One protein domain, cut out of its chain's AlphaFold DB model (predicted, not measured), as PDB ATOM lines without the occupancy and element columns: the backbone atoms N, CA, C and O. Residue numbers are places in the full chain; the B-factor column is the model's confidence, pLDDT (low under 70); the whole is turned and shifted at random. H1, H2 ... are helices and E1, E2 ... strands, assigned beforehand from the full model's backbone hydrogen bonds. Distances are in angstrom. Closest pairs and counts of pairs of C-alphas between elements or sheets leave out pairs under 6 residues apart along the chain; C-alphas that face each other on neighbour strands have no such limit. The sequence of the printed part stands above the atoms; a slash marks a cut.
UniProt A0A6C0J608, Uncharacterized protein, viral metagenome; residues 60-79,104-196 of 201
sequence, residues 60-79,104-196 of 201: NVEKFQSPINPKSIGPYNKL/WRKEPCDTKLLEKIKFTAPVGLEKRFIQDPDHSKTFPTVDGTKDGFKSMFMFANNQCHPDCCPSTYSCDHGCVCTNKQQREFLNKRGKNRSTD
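This is residues 60 to 79 and 104 to 196 of the 201 residues of an uncharacterized protein of viral metagenome (UniProt A0A6C0J608). This domain has little regular structure: it is mostly long loops, with a small hairpin of strands, E3 and E4, near the middle, a second hairpin, E1 and E2, to one side, and one short helix, H1, that follows E4 after a tight link and is apart from E1, E2 and E3. Of 113 printed residues, 21 are in named elements, in the order E1, E2, E3, E4, H1; both two-stranded sheets are antiparallel and the class is mixed. It is only just loose, close to compact, with a radius of gyration of the C-alphas of 16.1 A and spans of 51 by 36 by 21 A.

E3, residues 159 to 161, and E4, residues 174 to 177, are antiparallel at 144 degrees; N 177 and O 159 are 2.9 A apart, within hydrogen-bond range. A tight link joins E4 to H1, residues 180 to 187, where every O i to N i+4 pair is within range. E1, residues 118 to 120, and E2, residues 126 to 128, are antiparallel at 145 degrees, with N 119 and O 127 at 2.9 A. E2 and E3 are apart.

C-alpha 118 begins E1 at (6.757, 39.988, -10.055). E4 measures 9.3 A and H1 10.7 A, ending at C-alpha 187, (-18.448, 29.310, -6.019).

The C-alphas of Asn 69 and Asp 196 are farthest apart, 53.4 A. Residues 80 to 103 are cut out, leaving C-alphas 79 and 104 17.8 A apart. The links E2 to E3 and E3 to E4 are long. Residues 60 to 79, 104 to 108 and 194 to 196 have pLDDT under 70.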
ATOM      1  N   ASN A  60       4.919  46.306 -17.570       53.28
ATOM      2  CA  ASN A  60       3.622  46.741 -17.035       53.28
ATOM      3  C   ASN A  60       3.229  45.855 -15.839       53.28
ATOM      4  O   ASN A  60       2.417  44.942 -15.963       53.28
ATOM      5  N   VAL A  61       3.879  46.096 -14.707       59.38
ATOM      6  CA  VAL A  61       3.676  45.431 -13.419       59.38
ATOM      7  C   VAL A  61       3.266  46.509 -12.429       59.38
ATOM      8  O   VAL A  61       3.867  47.586 -12.427       59.38
ATOM      9  N   GLU A  62       2.275  46.233 -11.584       60.22
ATOM     10  CA  GLU A  62       1.911  47.152 -10.506       60.22
ATOM     11  C   GLU A  62       3.119  47.376  -9.580       60.22
ATOM     12  O   GLU A  62       3.744  46.441  -9.079       60.22
ATOM     13  N   LYS A  63       3.485  48.648  -9.393       62.16
ATOM     14  CA  LYS A  63       4.535  49.097  -8.467       62.16
ATOM     15  C   LYS A  63       3.908  49.909  -7.336       62.16
ATOM     16  O   LYS A  63       4.437  50.955  -6.969       62.16
ATOM     17  N   PHE A  64       2.744  49.479  -6.845       60.75
ATOM     18  CA  PHE A  64       2.165  50.111  -5.669       60.75
ATOM     19  C   PHE A  64       3.147  49.932  -4.511       60.75
ATOM     20  O   PHE A  64       3.571  48.822  -4.224       60.75
ATOM     21  N   GLN A  65       3.544  51.024  -3.877       61.75
ATOM     22  CA  GLN A  65       4.297  51.010  -2.632       61.75
ATOM     23  C   GLN A  65       3.598  51.996  -1.711       61.75
ATOM     24  O   GLN A  65       3.263  53.104  -2.137       61.75
ATOM     25  N   SER A  66       3.363  51.594  -0.462       56.97
ATOM     26  CA  SER A  66       2.844  52.532   0.531       56.97
ATOM     27  C   SER A  66       3.867  53.661   0.705       56.97
ATOM     28  O   SER A  66       5.048  53.372   0.931       56.97
ATOM     29  N   PRO A  67       3.477  54.936   0.555       59.97
ATOM     30  CA  PRO A  67       4.426  56.029   0.635       59.97
ATOM     31  C   PRO A  67       4.941  56.186   2.070       59.97
ATOM     32  O   PRO A  67       4.173  56.205   3.029       59.97
ATOM     33  N   ILE A  68       6.263  56.334   2.204       62.41
ATOM     34  CA  ILE A  68       6.985  56.330   3.492       62.41
ATOM     35  C   ILE A  68       6.482  57.425   4.452       62.41
ATOM     36  O   ILE A  68       6.513  57.251   5.668       62.41
ATOM     37  N   ASN A  69       6.006  58.557   3.926       65.31
ATOM     38  CA  ASN A  69       5.409  59.605   4.746       65.31
ATOM     39  C   ASN A  69       3.978  59.193   5.159       65.31
ATOM     40  O   ASN A  69       3.091  59.176   4.298       65.31
ATOM     41  N   PRO A  70       3.690  58.955   6.455       56.12
ATOM     42  CA  PRO A  70       2.373  58.490   6.893       56.12
ATOM     43  C   PRO A  70       1.247  59.476   6.556       56.12
ATOM     44  O   PRO A  70       0.119  59.061   6.317       56.12
ATOM     45  N   LYS A  71       1.553  60.776   6.413       59.62
ATOM     46  CA  LYS A  71       0.583  61.800   5.987       59.62
ATOM     47  C   LYS A  71       0.189  61.703   4.502       59.62
ATOM     48  O   LYS A  71      -0.553  62.559   4.029       59.62
ATOM     49  N   SER A  72       0.696  60.714   3.764       58.31
ATOM     50  CA  SER A  72       0.531  60.585   2.310       58.31
ATOM     51  C   SER A  72      -0.043  59.243   1.841       58.31
ATOM     52  O   SER A  72      -0.060  59.004   0.639       58.31
ATOM     53  N   ILE A  73      -0.596  58.412   2.742       57.31
ATOM     54  CA  ILE A  73      -1.227  57.089   2.471       57.31
ATOM     55  C   ILE A  73      -2.563  57.214   1.669       57.31
ATOM     56  O   ILE A  73      -3.499  56.426   1.786       57.31
ATOM     57  N   GLY A  74      -2.687  58.239   0.823       59.00
ATOM     58  CA  GLY A  74      -3.866  58.506   0.005       59.00
ATOM     59  C   GLY A  74      -5.128  58.776   0.843       59.00
ATOM     60  O   GLY A  74      -5.025  59.310   1.952       59.00
ATOM     61  N   PRO A  75      -6.324  58.412   0.340       53.69
ATOM     62  CA  PRO A  75      -7.601  58.691   1.005       53.69
ATOM     63  C   PRO A  75      -7.832  57.891   2.303       53.69
ATOM     64  O   PRO A  75      -8.852  58.084   2.955       53.69
ATOM     65  N   TYR A  76      -6.901  57.010   2.685       55.09
ATOM     66  CA  TYR A  76      -6.962  56.182   3.896       55.09
ATOM     67  C   TYR A  76      -6.094  56.723   5.051       55.09
ATOM     68  O   TYR A  76      -6.030  56.125   6.124       55.09
ATOM     69  N   ASN A  77      -5.410  57.853   4.851       50.78
ATOM     70  CA  ASN A  77      -4.629  58.525   5.888       50.78
ATOM     71  C   ASN A  77      -5.536  59.083   7.008       50.78
ATOM     72  O   ASN A  77      -6.517  59.764   6.718       50.78
ATOM     73  N   LYS A  78      -5.162  58.856   8.276       56.66
ATOM     74  CA  LYS A  78      -5.921  59.236   9.489       56.66
ATOM     75  C   LYS A  78      -7.341  58.653   9.581       56.66
ATOM     76  O   LYS A  78      -8.269  59.332  10.015       56.66
ATOM     77  N   LEU A  79      -7.517  57.391   9.201       58.62
ATOM     78  CA  LEU A  79      -8.694  56.636   9.625       58.62
ATOM     79  C   LEU A  79      -8.628  56.399  11.139       58.62
ATOM     80  O   LEU A  79      -7.855  55.555  11.592       58.62
ATOM     81  N   TRP A 104     -12.434  53.561  -8.978       51.22
ATOM     82  CA  TRP A 104     -11.806  53.630  -7.634       51.22
ATOM     83  C   TRP A 104     -12.370  52.653  -6.581       51.22
ATOM     84  O   TRP A 104     -13.284  52.932  -5.817       51.22
ATOM     85  N   ARG A 105     -11.922  51.408  -6.663       54.97
ATOM     86  CA  ARG A 105     -12.870  50.308  -6.876       54.97
ATOM     87  C   ARG A 105     -13.729  49.945  -5.663       54.97
ATOM     88  O   ARG A 105     -13.223  49.740  -4.571       54.97
ATOM     89  N   LYS A 106     -15.028  49.747  -5.943       58.22
ATOM     90  CA  LYS A 106     -15.996  48.836  -5.289       58.22
ATOM     91  C   LYS A 106     -17.080  48.454  -6.323       58.22
ATOM     92  O   LYS A 106     -17.342  49.245  -7.231       58.22
ATOM     93  N   GLU A 107     -17.745  47.292  -6.283       61.62
ATOM     94  CA  GLU A 107     -17.615  46.140  -5.363       61.62
ATOM     95  C   GLU A 107     -16.851  44.964  -6.053       61.62
ATOM     96  O   GLU A 107     -15.674  45.201  -6.333       61.62
ATOM     97  N   PRO A 108     -17.358  43.737  -6.373       68.00
ATOM     98  CA  PRO A 108     -16.499  42.690  -6.951       68.00
ATOM     99  C   PRO A 108     -16.245  42.913  -8.451       68.00
ATOM    100  O   PRO A 108     -16.986  42.454  -9.325       68.00
ATOM    101  N   CYS A 109     -15.164  43.626  -8.744       76.94
ATOM    102  CA  CYS A 109     -14.788  44.063 -10.084       76.94
ATOM    103  C   CYS A 109     -14.331  42.944 -11.017       76.94
ATOM    104  O   CYS A 109     -13.956  41.867 -10.569       76.94
ATOM    105  N   ASP A 110     -14.364  43.173 -12.331       85.88
ATOM    106  CA  ASP A 110     -13.780  42.247 -13.307       85.88
ATOM    107  C   ASP A 110     -12.389  42.738 -13.731       85.88
ATOM    108  O   ASP A 110     -12.178  43.277 -14.817       85.88
ATOM    109  N   THR A 111     -11.439  42.662 -12.798       85.38
ATOM    110  CA  THR A 111     -10.060  43.104 -13.027       85.38
ATOM    111  C   THR A 111      -9.282  42.063 -13.822       85.38
ATOM    112  O   THR A 111      -9.210  40.899 -13.429       85.38
ATOM    113  N   LYS A 112      -8.656  42.489 -14.925       88.75
ATOM    114  CA  LYS A 112      -7.824  41.617 -15.767       88.75
ATOM    115  C   LYS A 112      -6.654  41.021 -14.980       88.75
ATOM    116  O   LYS A 112      -6.023  41.706 -14.176       88.75
ATOM    117  N   LEU A 113      -6.346  39.763 -15.276       90.56
ATOM    118  CA  LEU A 113      -5.177  39.074 -14.743       90.56
ATOM    119  C   LEU A 113      -3.879  39.644 -15.343       90.56
ATOM    120  O   LEU A 113      -3.835  40.037 -16.509       90.56
ATOM    121  N   LEU A 114      -2.823  39.679 -14.536       89.94
ATOM    122  CA  LEU A 114      -1.483  40.107 -14.908       89.94
ATOM    123  C   LEU A 114      -0.778  39.007 -15.716       89.94
ATOM    124  O   LEU A 114      -0.472  37.935 -15.196       89.94
ATOM    125  N   GLU A 115      -0.431  39.302 -16.970       87.25
ATOM    126  CA  GLU A 115       0.440  38.455 -17.812       87.25
ATOM    127  C   GLU A 115       1.866  38.319 -17.251       87.25
ATOM    128  O   GLU A 115       2.614  37.395 -17.575       87.25
ATOM    129  N   LYS A 116       2.288  39.316 -16.470       84.88
ATOM    130  CA  LYS A 116       3.661  39.522 -16.015       84.88
ATOM    131  C   LYS A 116       3.643  39.681 -14.504       84.88
ATOM    132  O   LYS A 116       3.358  40.755 -13.992       84.88
ATOM    133  N   ILE A 117       3.955  38.595 -13.809       85.06
ATOM    134  CA  ILE A 117       4.023  38.565 -12.347       85.06
ATOM    135  C   ILE A 117       5.444  38.939 -11.896       85.06
ATOM    136  O   ILE A 117       6.440  38.517 -12.498       85.06
ATOM    137  N   LYS A 118       5.534  39.712 -10.817       82.25
ATOM    138  CA  LYS A 118       6.757  39.988 -10.055       82.25
ATOM    139  C   LYS A 118       6.642  39.276  -8.704       82.25
ATOM    140  O   LYS A 118       5.557  39.221  -8.141       82.25
ATOM    141  N   PHE A 119       7.753  38.764  -8.192       80.31
ATOM    142  CA  PHE A 119       7.873  38.283  -6.820       80.31
ATOM    143  C   PHE A 119       9.109  38.892  -6.155       80.31
ATOM    144  O   PHE A 119      10.110  39.179  -6.819       80.31
ATOM    145  N   THR A 120       9.051  39.060  -4.840       81.56
ATOM    146  CA  THR A 120      10.197  39.473  -4.027       81.56
ATOM    147  C   THR A 120      10.956  38.221  -3.599       81.56
ATOM    148  O   THR A 120      10.394  37.329  -2.967       81.56
ATOM    149  N   ALA A 121      12.226  38.104  -3.986       81.81
ATOM    150  CA  ALA A 121      13.075  37.003  -3.536       81.81
ATOM    151  C   ALA A 121      13.419  37.153  -2.036       81.81
ATOM    152  O   ALA A 121      13.397  38.275  -1.535       81.81
ATOM    153  N   PRO A 122      13.851  36.083  -1.332       82.25
ATOM    154  CA  PRO A 122      14.226  36.157   0.092       82.25
ATOM    155  C   PRO A 122      15.298  37.208   0.429       82.25
ATOM    156  O   PRO A 122      15.387  37.676   1.554       82.25
ATOM    157  N   VAL A 123      16.094  37.610  -0.566       87.00
ATOM    158  CA  VAL A 123      17.117  38.669  -0.491       87.00
ATOM    159  C   VAL A 123      16.571  40.081  -0.786       87.00
ATOM    160  O   VAL A 123      17.327  40.959  -1.187       87.00
ATOM    161  N   GLY A 124      15.253  40.291  -0.722       78.06
ATOM    162  CA  GLY A 124      14.584  41.563  -1.049       78.06
ATOM    163  C   GLY A 124      14.575  41.946  -2.538       78.06
ATOM    164  O   GLY A 124      13.909  42.901  -2.926       78.06
ATOM    165  N   LEU A 125      15.286  41.210  -3.400       80.19
ATOM    166  CA  LEU A 125      15.366  41.513  -4.830       80.19
ATOM    167  C   LEU A 125      14.080  41.134  -5.569       80.19
ATOM    168  O   LEU A 125      13.724  39.957  -5.664       80.19
ATOM    169  N   GLU A 126      13.457  42.131  -6.185       79.81
ATOM    170  CA  GLU A 126      12.334  41.955  -7.101       79.81
ATOM    171  C   GLU A 126      12.762  41.192  -8.363       79.81
ATOM    172  O   GLU A 126      13.710  41.565  -9.062       79.81
ATOM    173  N   LYS A 127      12.050  40.112  -8.688       81.56
ATOM    174  CA  LYS A 127      12.299  39.282  -9.872       81.56
ATOM    175  C   LYS A 127      10.994  39.041 -10.623       81.56
ATOM    176  O   LYS A 127       9.926  38.929 -10.029       81.56
ATOM    177  N   ARG A 128      11.071  38.932 -11.952       83.31
ATOM    178  CA  ARG A 128       9.950  38.446 -12.766       83.31
ATOM    179  C   ARG A 128       9.754  36.955 -12.489       83.31
ATOM    180  O   ARG A 128      10.718  36.198 -12.593       83.31
ATOM    181  N   PHE A 129       8.527  36.539 -12.192       83.44
ATOM    182  CA  PHE A 129       8.170  35.124 -12.169       83.44
ATOM    183  C   PHE A 129       8.152  34.588 -13.605       83.44
ATOM    184  O   PHE A 129       7.537  35.178 -14.499       83.44
ATOM    185  N   ILE A 130       8.862  33.488 -13.827       84.12
ATOM    186  CA  ILE A 130       8.902  32.770 -15.097       84.12
ATOM    187  C   ILE A 130       8.363  31.381 -14.791       84.12
ATOM    188  O   ILE A 130       8.870  30.709 -13.896       84.12
ATOM    189  N   GLN A 131       7.305  30.993 -15.495       81.81
ATOM    190  CA  GLN A 131       6.710  29.671 -15.372       81.81
ATOM    191  C   GLN A 131       7.674  28.610 -15.903       81.81
ATOM    192  O   GLN A 131       8.271  28.784 -16.965       81.81
ATOM    193  N   ASP A 132       7.798  27.513 -15.161       83.69
ATOM    194  CA  ASP A 132       8.507  26.313 -15.594       83.69
ATOM    195  C   ASP A 132       7.799  25.732 -16.838       83.69
ATOM    196  O   ASP A 132       6.601  25.429 -16.736       83.69
ATOM    197  N   PRO A 133       8.464  25.602 -18.003       83.56
ATOM    198  CA  PRO A 133       7.817  25.146 -19.232       83.56
ATOM    199  C   PRO A 133       7.231  23.735 -19.156       83.56
ATOM    200  O   PRO A 133       6.314  23.430 -19.920       83.56
ATOM    201  N   ASP A 134       7.734  22.876 -18.274       85.12
ATOM    202  CA  ASP A 134       7.366  21.465 -18.214       85.12
ATOM    203  C   ASP A 134       6.374  21.199 -17.088       85.12
ATOM    204  O   ASP A 134       5.334  20.577 -17.317       85.12
ATOM    205  N   HIS A 135       6.606  21.768 -15.905       82.69
ATOM    206  CA  HIS A 135       5.697  21.614 -14.770       82.69
ATOM    207  C   HIS A 135       4.472  22.537 -14.838       82.69
ATOM    208  O   HIS A 135       3.377  22.127 -14.457       82.69
ATOM    209  N   SER A 136       4.570  23.744 -15.411       83.50
ATOM    210  CA  SER A 136       3.410  24.659 -15.440       83.50
ATOM    211  C   SER A 136       2.282  24.187 -16.364       83.50
ATOM    212  O   SER A 136       1.155  24.666 -16.254       83.50
ATOM    213  N   LYS A 137       2.544  23.215 -17.250       84.38
ATOM    214  CA  LYS A 137       1.524  22.590 -18.109       84.38
ATOM    215  C   LYS A 137       0.510  21.761 -17.309       84.38
ATOM    216  O   LYS A 137      -0.654  21.718 -17.719       84.38
ATOM    217  N   THR A 138       0.929  21.132 -16.207       88.25
ATOM    218  CA  THR A 138       0.088  20.244 -15.377       88.25
ATOM    219  C   THR A 138      -0.634  20.974 -14.244       88.25
ATOM    220  O   THR A 138      -1.593  20.439 -13.691       88.25
ATOM    221  N   PHE A 139      -0.220  22.202 -13.913       89.94
ATOM    222  CA  PHE A 139      -0.873  23.014 -12.886       89.94
ATOM    223  C   PHE A 139      -2.322  23.386 -13.261       89.94
ATOM    224  O   PHE A 139      -2.638  23.554 -14.447       89.94
ATOM    225  N   PRO A 140      -3.211  23.557 -12.261       90.00
ATOM    226  CA  PRO A 140      -4.577  24.001 -12.498       90.00
ATOM    227  C   PRO A 140      -4.614  25.434 -13.042       90.00
ATOM    228  O   PRO A 140      -3.705  26.238 -12.816       90.00
ATOM    229  N   THR A 141      -5.690  25.758 -13.758       91.75
ATOM    230  CA  THR A 141      -5.929  27.107 -14.271       91.75
ATOM    231  C   THR A 141      -6.460  28.019 -13.170       91.75
ATOM    232  O   THR A 141      -7.339  27.640 -12.397       91.75
ATOM    233  N   VAL A 142      -5.930  29.242 -13.101       90.50
ATOM    234  CA  VAL A 142      -6.212  30.205 -12.022       90.50
ATOM    235  C   VAL A 142      -7.642  30.737 -12.012       90.50
ATOM    236  O   VAL A 142      -8.024  31.385 -11.045       90.50
ATOM    237  N   ASP A 143      -8.423  30.498 -13.068       90.12
ATOM    238  CA  ASP A 143      -9.800  30.972 -13.254       90.12
ATOM    239  C   ASP A 143     -10.789  29.883 -13.721       90.12
ATOM    240  O   ASP A 143     -11.979  30.156 -13.879       90.12
ATOM    241  N   GLY A 144     -10.327  28.645 -13.921       87.06
ATOM    242  CA  GLY A 144     -11.149  27.519 -14.372       87.06
ATOM    243  C   GLY A 144     -11.423  27.437 -15.882       87.06
ATOM    244  O   GLY A 144     -12.121  26.502 -16.309       87.06
ATOM    245  N   THR A 145     -10.887  28.363 -16.688       89.44
ATOM    246  CA  THR A 145     -10.883  28.276 -18.163       89.44
ATOM    247  C   THR A 145      -9.892  27.207 -18.640       89.44
ATOM    248  O   THR A 145      -9.091  26.712 -17.848       89.44
ATOM    249  N   LYS A 146      -9.953  26.790 -19.914       85.94
ATOM    250  CA  LYS A 146      -8.988  25.818 -20.474       85.94
ATOM    251  C   LYS A 146      -7.630  26.459 -20.777       85.94
ATOM    252  O   LYS A 146      -6.600  25.839 -20.523       85.94
ATOM    253  N   ASP A 147      -7.663  27.696 -21.266       86.12
ATOM    254  CA  ASP A 147      -6.512  28.415 -21.825       86.12
ATOM    255  C   ASP A 147      -5.984  29.529 -20.898       86.12
ATOM    256  O   ASP A 147      -5.064  30.263 -21.253       86.12
ATOM    257  N   GLY A 148      -6.563  29.667 -19.700       85.94
ATOM    258  CA  GLY A 148      -6.135  30.624 -18.683       85.94
ATOM    259  C   GLY A 148      -4.778  30.286 -18.068       85.94
ATOM    260  O   GLY A 148      -4.266  29.169 -18.185       85.94
ATOM    261  N   PHE A 149      -4.197  31.262 -17.366       89.81
ATOM    262  CA  PHE A 149      -2.905  31.091 -16.699       89.81
ATOM    263  C   PHE A 149      -2.925  29.894 -15.743       89.81
ATOM    264  O   PHE A 149      -3.903  29.669 -15.031       89.81
ATOM    265  N   LYS A 150      -1.827  29.138 -15.706       90.56
ATOM    266  CA  LYS A 150      -1.680  27.959 -14.849       90.56
ATOM    267  C   LYS A 150      -0.762  28.245 -13.668       90.56
ATOM    268  O   LYS A 150       0.309  28.821 -13.838       90.56
ATOM    269  N   SER A 151      -1.187  27.869 -12.467       90.06
ATOM    270  CA  SER A 151      -0.440  28.098 -11.227       90.06
ATOM    271  C   SER A 151      -0.989  27.220 -10.109       90.06
ATOM    272  O   SER A 151      -2.198  27.035 -10.006       90.06
ATOM    273  N   MET A 152      -0.120  26.739  -9.217       88.56
ATOM    274  CA  MET A 152      -0.555  26.095  -7.968       88.56
ATOM    275  C   MET A 152      -1.256  27.078  -7.014       88.56
ATOM    276  O   MET A 152      -2.057  26.664  -6.181       88.56
ATOM    277  N   PHE A 153      -0.977  28.380  -7.138       89.31
ATOM    278  CA  PHE A 153      -1.628  29.432  -6.362       89.31
ATOM    279  C   PHE A 153      -2.626  30.205  -7.229       89.31
ATOM    280  O   PHE A 153      -2.231  30.886  -8.181       89.31
ATOM    281  N   MET A 154      -3.913  30.120  -6.876       90.06
ATOM    282  CA  MET A 154      -5.019  30.675  -7.665       90.06
ATOM    283  C   MET A 154      -4.922  32.192  -7.875       90.06
ATOM    284  O   MET A 154      -5.339  32.684  -8.918       90.06
ATOM    285  N   PHE A 155      -4.351  32.940  -6.927       91.50
ATOM    286  CA  PHE A 155      -4.257  34.401  -7.029       91.50
ATOM    287  C   PHE A 155      -2.918  34.908  -7.587       91.50
ATOM    288  O   PHE A 155      -2.648  36.103  -7.539       91.50
ATOM    289  N   ALA A 156      -2.079  34.026  -8.147       89.94
ATOM    290  CA  ALA A 156      -0.741  34.385  -8.632       89.94
ATOM    291  C   ALA A 156      -0.744  35.466  -9.727       89.94
ATOM    292  O   ALA A 156       0.187  36.260  -9.800       89.94
ATOM    293  N   ASN A 157      -1.785  35.504 -10.565       91.94
ATOM    294  CA  ASN A 157      -1.943  36.482 -11.642       91.94
ATOM    295  C   ASN A 157      -2.881  37.648 -11.267       91.94
ATOM    296  O   ASN A 157      -3.289  38.397 -12.149       91.94
ATOM    297  N   ASN A 158      -3.283  37.808 -10.007       91.31
ATOM    298  CA  ASN A 158      -4.215  38.870  -9.624       91.31
ATOM    299  C   ASN A 158      -3.498  40.194  -9.326       91.31
ATOM    300  O   ASN A 158      -2.364  40.210  -8.856       91.31
ATOM    301  N   GLN A 159      -4.189  41.306  -9.588       88.19
ATOM    302  CA  GLN A 159      -3.782  42.629  -9.103       88.19
ATOM    303  C   GLN A 159      -3.923  42.676  -7.573       88.19
ATOM    304  O   GLN A 159      -4.839  42.056  -7.013       88.19
ATOM    305  N   CYS A 160      -3.032  43.409  -6.908       85.75
ATOM    306  CA  CYS A 160      -3.026  43.569  -5.454       85.75
ATOM    307  C   CYS A 160      -2.970  45.059  -5.110       85.75
ATOM    308  O   CYS A 160      -1.963  45.718  -5.363       85.75
ATOM    309  N   HIS A 161      -4.062  45.598  -4.566       82.94
ATOM    310  CA  HIS A 161      -4.190  47.039  -4.343       82.94
ATOM    311  C   HIS A 161      -5.145  47.352  -3.176       82.94
ATOM    312  O   HIS A 161      -6.128  46.621  -2.996       82.94
ATOM    313  N   PRO A 162      -4.949  48.443  -2.406       78.94
ATOM    314  CA  PRO A 162      -5.882  48.831  -1.340       78.94
ATOM    315  C   PRO A 162      -7.283  49.160  -1.872       78.94
ATOM    316  O   PRO A 162      -8.280  48.813  -1.246       78.94
ATOM    317  N   ASP A 163      -7.371  49.725  -3.080       74.44
ATOM    318  CA  ASP A 163      -8.643  49.987  -3.773       74.44
ATOM    319  C   ASP A 163      -9.473  48.721  -4.036       74.44
ATOM    320  O   ASP A 163     -10.640  48.831  -4.368       74.44
ATOM    321  N   CYS A 164      -8.916  47.512  -3.929       77.25
ATOM    322  CA  CYS A 164      -9.706  46.284  -4.054       77.25
ATOM    323  C   CYS A 164     -10.313  45.827  -2.715       77.25
ATOM    324  O   CYS A 164     -10.913  44.756  -2.650       77.25
ATOM    325  N   CYS A 165     -10.171  46.617  -1.643       77.56
ATOM    326  CA  CYS A 165     -10.753  46.333  -0.336       77.56
ATOM    327  C   CYS A 165     -12.204  46.862  -0.200       77.56
ATOM    328  O   CYS A 165     -12.492  48.008  -0.558       77.56
ATOM    329  N   PRO A 166     -13.130  46.105   0.422       71.25
ATOM    330  CA  PRO A 166     -12.921  44.798   1.037       71.25
ATOM    331  C   PRO A 166     -12.949  43.675  -0.010       71.25
ATOM    332  O   PRO A 166     -13.868  43.587  -0.822       71.25
ATOM    333  N   SER A 167     -11.965  42.782   0.066       77.56
ATOM    334  CA  SER A 167     -11.940  41.511  -0.661       77.56
ATOM    335  C   SER A 167     -11.869  40.374   0.353       77.56
ATOM    336  O   SER A 167     -11.377  40.563   1.465       77.56
ATOM    337  N   THR A 168     -12.332  39.184  -0.026       83.00
ATOM    338  CA  THR A 168     -12.215  37.966   0.796       83.00
ATOM    339  C   THR A 168     -10.755  37.544   1.009       83.00
ATOM    340  O   THR A 168     -10.466  36.795   1.936       83.00
ATOM    341  N   TYR A 169      -9.838  38.027   0.165       88.19
ATOM    342  CA  TYR A 169      -8.418  37.690   0.205       88.19
ATOM    343  C   TYR A 169      -7.555  38.957   0.202       88.19
ATOM    344  O   TYR A 169      -7.807  39.897  -0.560       88.19
ATOM    345  N   SER A 170      -6.517  38.959   1.034       89.06
ATOM    346  CA  SER A 170      -5.505  40.010   1.137       89.06
ATOM    347  C   SER A 170      -4.147  39.544   0.606       89.06
ATOM    348  O   SER A 170      -3.919  38.358   0.363       89.06
ATOM    349  N   CYS A 171      -3.261  40.506   0.380       85.25
ATOM    350  CA  CYS A 171      -1.911  40.328  -0.135       85.25
ATOM    351  C   CYS A 171      -1.017  41.470   0.384       85.25
ATOM    352  O   CYS A 171      -1.495  42.418   1.007       85.25
ATOM    353  N   ASP A 172       0.289  41.379   0.152       79.94
ATOM    354  CA  ASP A 172       1.312  42.305   0.664       79.94
ATOM    355  C   ASP A 172       1.097  43.781   0.272       79.94
ATOM    356  O   ASP A 172       1.456  44.677   1.033       79.94
ATOM    357  N   HIS A 173       0.450  44.038  -0.867       80.06
ATOM    358  CA  HIS A 173       0.112  45.384  -1.348       80.06
ATOM    359  C   HIS A 173      -1.356  45.800  -1.091       80.06
ATOM    360  O   HIS A 173      -1.792  46.833  -1.598       80.06
ATOM    361  N   GLY A 174      -2.140  45.033  -0.317       85.06
ATOM    362  CA  GLY A 174      -3.530  45.364   0.034       85.06
ATOM    363  C   GLY A 174      -4.508  44.199  -0.140       85.06
ATOM    364  O   GLY A 174      -4.388  43.165   0.514       85.06
ATOM    365  N   CYS A 175      -5.520  44.372  -0.995       85.94
ATOM    366  CA  CYS A 175      -6.541  43.358  -1.261       85.94
ATOM    367  C   CYS A 175      -6.394  42.743  -2.655       85.94
ATOM    368  O   CYS A 175      -6.045  43.428  -3.618       85.94
ATOM    369  N   VAL A 176      -6.725  41.454  -2.775       90.00
ATOM    370  CA  VAL A 176      -6.700  40.729  -4.050       90.00
ATOM    371  C   VAL A 176      -7.884  41.160  -4.910       90.00
ATOM    372  O   VAL A 176      -9.048  40.923  -4.564       90.00
ATOM    373  N   CYS A 177      -7.587  41.736  -6.070       88.06
ATOM    374  CA  CYS A 177      -8.572  42.080  -7.085       88.06
ATOM    375  C   CYS A 177      -8.952  40.815  -7.879       88.06
ATOM    376  O   CYS A 177      -8.252  40.420  -8.815       88.06
ATOM    377  N   THR A 178     -10.028  40.130  -7.484       89.75
ATOM    378  CA  THR A 178     -10.518  38.928  -8.193       89.75
ATOM    379  C   THR A 178     -11.187  39.291  -9.521       89.75
ATOM    380  O   THR A 178     -11.781  40.361  -9.632       89.75
ATOM    381  N   ASN A 179     -11.150  38.402 -10.518       89.81
ATOM    382  CA  ASN A 179     -11.972  38.536 -11.730       89.81
ATOM    383  C   ASN A 179     -13.318  37.784 -11.581       89.81
ATOM    384  O   ASN A 179     -13.520  37.018 -10.630       89.81
ATOM    385  N   LYS A 180     -14.275  38.002 -12.492       89.06
ATOM    386  CA  LYS A 180     -15.609  37.376 -12.428       89.06
ATOM    387  C   LYS A 180     -15.537  35.853 -12.556       89.06
ATOM    388  O   LYS A 180     -16.198  35.140 -11.801       89.06
ATOM    389  N   GLN A 181     -14.709  35.363 -13.472       89.81
ATOM    390  CA  GLN A 181     -14.571  33.946 -13.797       89.81
ATOM    391  C   GLN A 181     -14.004  33.130 -12.621       89.81
ATOM    392  O   GLN A 181     -14.550  32.089 -12.263       89.81
ATOM    393  N   GLN A 182     -13.004  33.676 -11.927       91.38
ATOM    394  CA  GLN A 182     -12.439  33.163 -10.680       91.38
ATOM    395  C   GLN A 182     -13.485  33.037  -9.574       91.38
ATOM    396  O   GLN A 182     -13.543  32.010  -8.898       91.38
ATOM    397  N   ARG A 183     -14.335  34.056  -9.392       89.25
ATOM    398  CA  ARG A 183     -15.414  34.014  -8.391       89.25
ATOM    399  C   ARG A 183     -16.441  32.931  -8.711       89.25
ATOM    400  O   ARG A 183     -16.862  32.210  -7.811       89.25
ATOM    401  N   GLU A 184     -16.812  32.770  -9.980       89.19
ATOM    402  CA  GLU A 184     -17.700  31.683 -10.408       89.19
ATOM    403  C   GLU A 184     -17.058  30.298 -10.228       89.19
ATOM    404  O   GLU A 184     -17.731  29.364  -9.787       89.19
ATOM    405  N   PHE A 185     -15.762  30.160 -10.516       89.12
ATOM    406  CA  PHE A 185     -15.010  28.917 -10.335       89.12
ATOM    407  C   PHE A 185     -14.872  28.524  -8.852       89.12
ATOM    408  O   PHE A 185     -15.096  27.361  -8.506       89.12
ATOM    409  N   LEU A 186     -14.611  29.495  -7.968       88.56
ATOM    410  CA  LEU A 186     -14.616  29.313  -6.509       88.56
ATOM    411  C   LEU A 186     -16.005  28.936  -5.979       88.56
ATOM    412  O   LEU A 186     -16.126  27.982  -5.212       88.56
ATOM    413  N   ASN A 187     -17.068  29.617  -6.423       86.75
ATOM    414  CA  ASN A 187     -18.448  29.310  -6.019       86.75
ATOM    415  C   ASN A 187     -18.867  27.880  -6.431       86.75
ATOM    416  O   ASN A 187     -19.515  27.159  -5.669       86.75
ATOM    417  N   LYS A 188     -18.409  27.423  -7.605       86.44
ATOM    418  CA  LYS A 188     -18.561  26.039  -8.091       86.44
ATOM    419  C   LYS A 188     -17.577  25.048  -7.445       86.44
ATOM    420  O   LYS A 188     -17.519  23.898  -7.879       86.44
ATOM    421  N   ARG A 189     -16.794  25.463  -6.439       84.94
ATOM    422  CA  ARG A 189     -15.766  24.662  -5.742       84.94
ATOM    423  C   ARG A 189     -14.831  23.927  -6.709       84.94
ATOM    424  O   ARG A 189     -14.670  22.715  -6.622       84.94
ATOM    425  N   GLY A 190     -14.294  24.633  -7.704       79.25
ATOM    426  CA  GLY A 190     -13.414  24.025  -8.708       79.25
ATOM    427  C   GLY A 190     -14.116  23.050  -9.667       79.25
ATOM    428  O   GLY A 190     -13.444  22.248 -10.302       79.25
ATOM    429  N   LYS A 191     -15.449  23.149  -9.793       76.69
ATOM    430  CA  LYS A 191     -16.385  22.204 -10.445       76.69
ATOM    431  C   LYS A 191     -16.809  21.001  -9.585       76.69
ATOM    432  O   LYS A 191     -17.626  20.224 -10.052       76.69
ATOM    433  N   ASN A 192     -16.414  20.907  -8.311       75.38
ATOM    434  CA  ASN A 192     -16.977  19.900  -7.390       75.38
ATOM    435  C   ASN A 192     -18.446  20.181  -7.010       75.38
ATOM    436  O   ASN A 192     -19.129  19.306  -6.490       75.38
ATOM    437  N   ARG A 193     -18.945  21.399  -7.261       71.94
ATOM    438  CA  ARG A 193     -20.355  21.798  -7.116       71.94
ATOM    439  C   ARG A 193     -20.934  22.151  -8.492       71.94
ATOM    440  O   ARG A 193     -21.242  23.312  -8.758       71.94
ATOM    441  N   SER A 194     -20.999  21.169  -9.394       62.03
ATOM    442  CA  SER A 194     -21.547  21.332 -10.756       62.03
ATOM    443  C   SER A 194     -22.875  20.612 -11.009       62.03
ATOM    444  O   SER A 194     -23.481  20.846 -12.050       62.03
ATOM    445  N   THR A 195     -23.337  19.780 -10.078       57.06
ATOM    446  CA  THR A 195     -24.649  19.121 -10.112       57.06
ATOM    447  C   THR A 195     -25.144  18.937  -8.685       57.06
ATOM    448  O   THR A 195     -24.497  18.225  -7.916       57.06
ATOM    449  N   ASP A 196     -26.305  19.498  -8.347       50.81
ATOM    450  CA  ASP A 196     -27.091  18.966  -7.234       50.81
ATOM    451  C   ASP A 196     -27.700  17.637  -7.704       50.81
ATOM    452  O   ASP A 196     -28.866  17.563  -8.082       50.81
TER     453      ASP A 196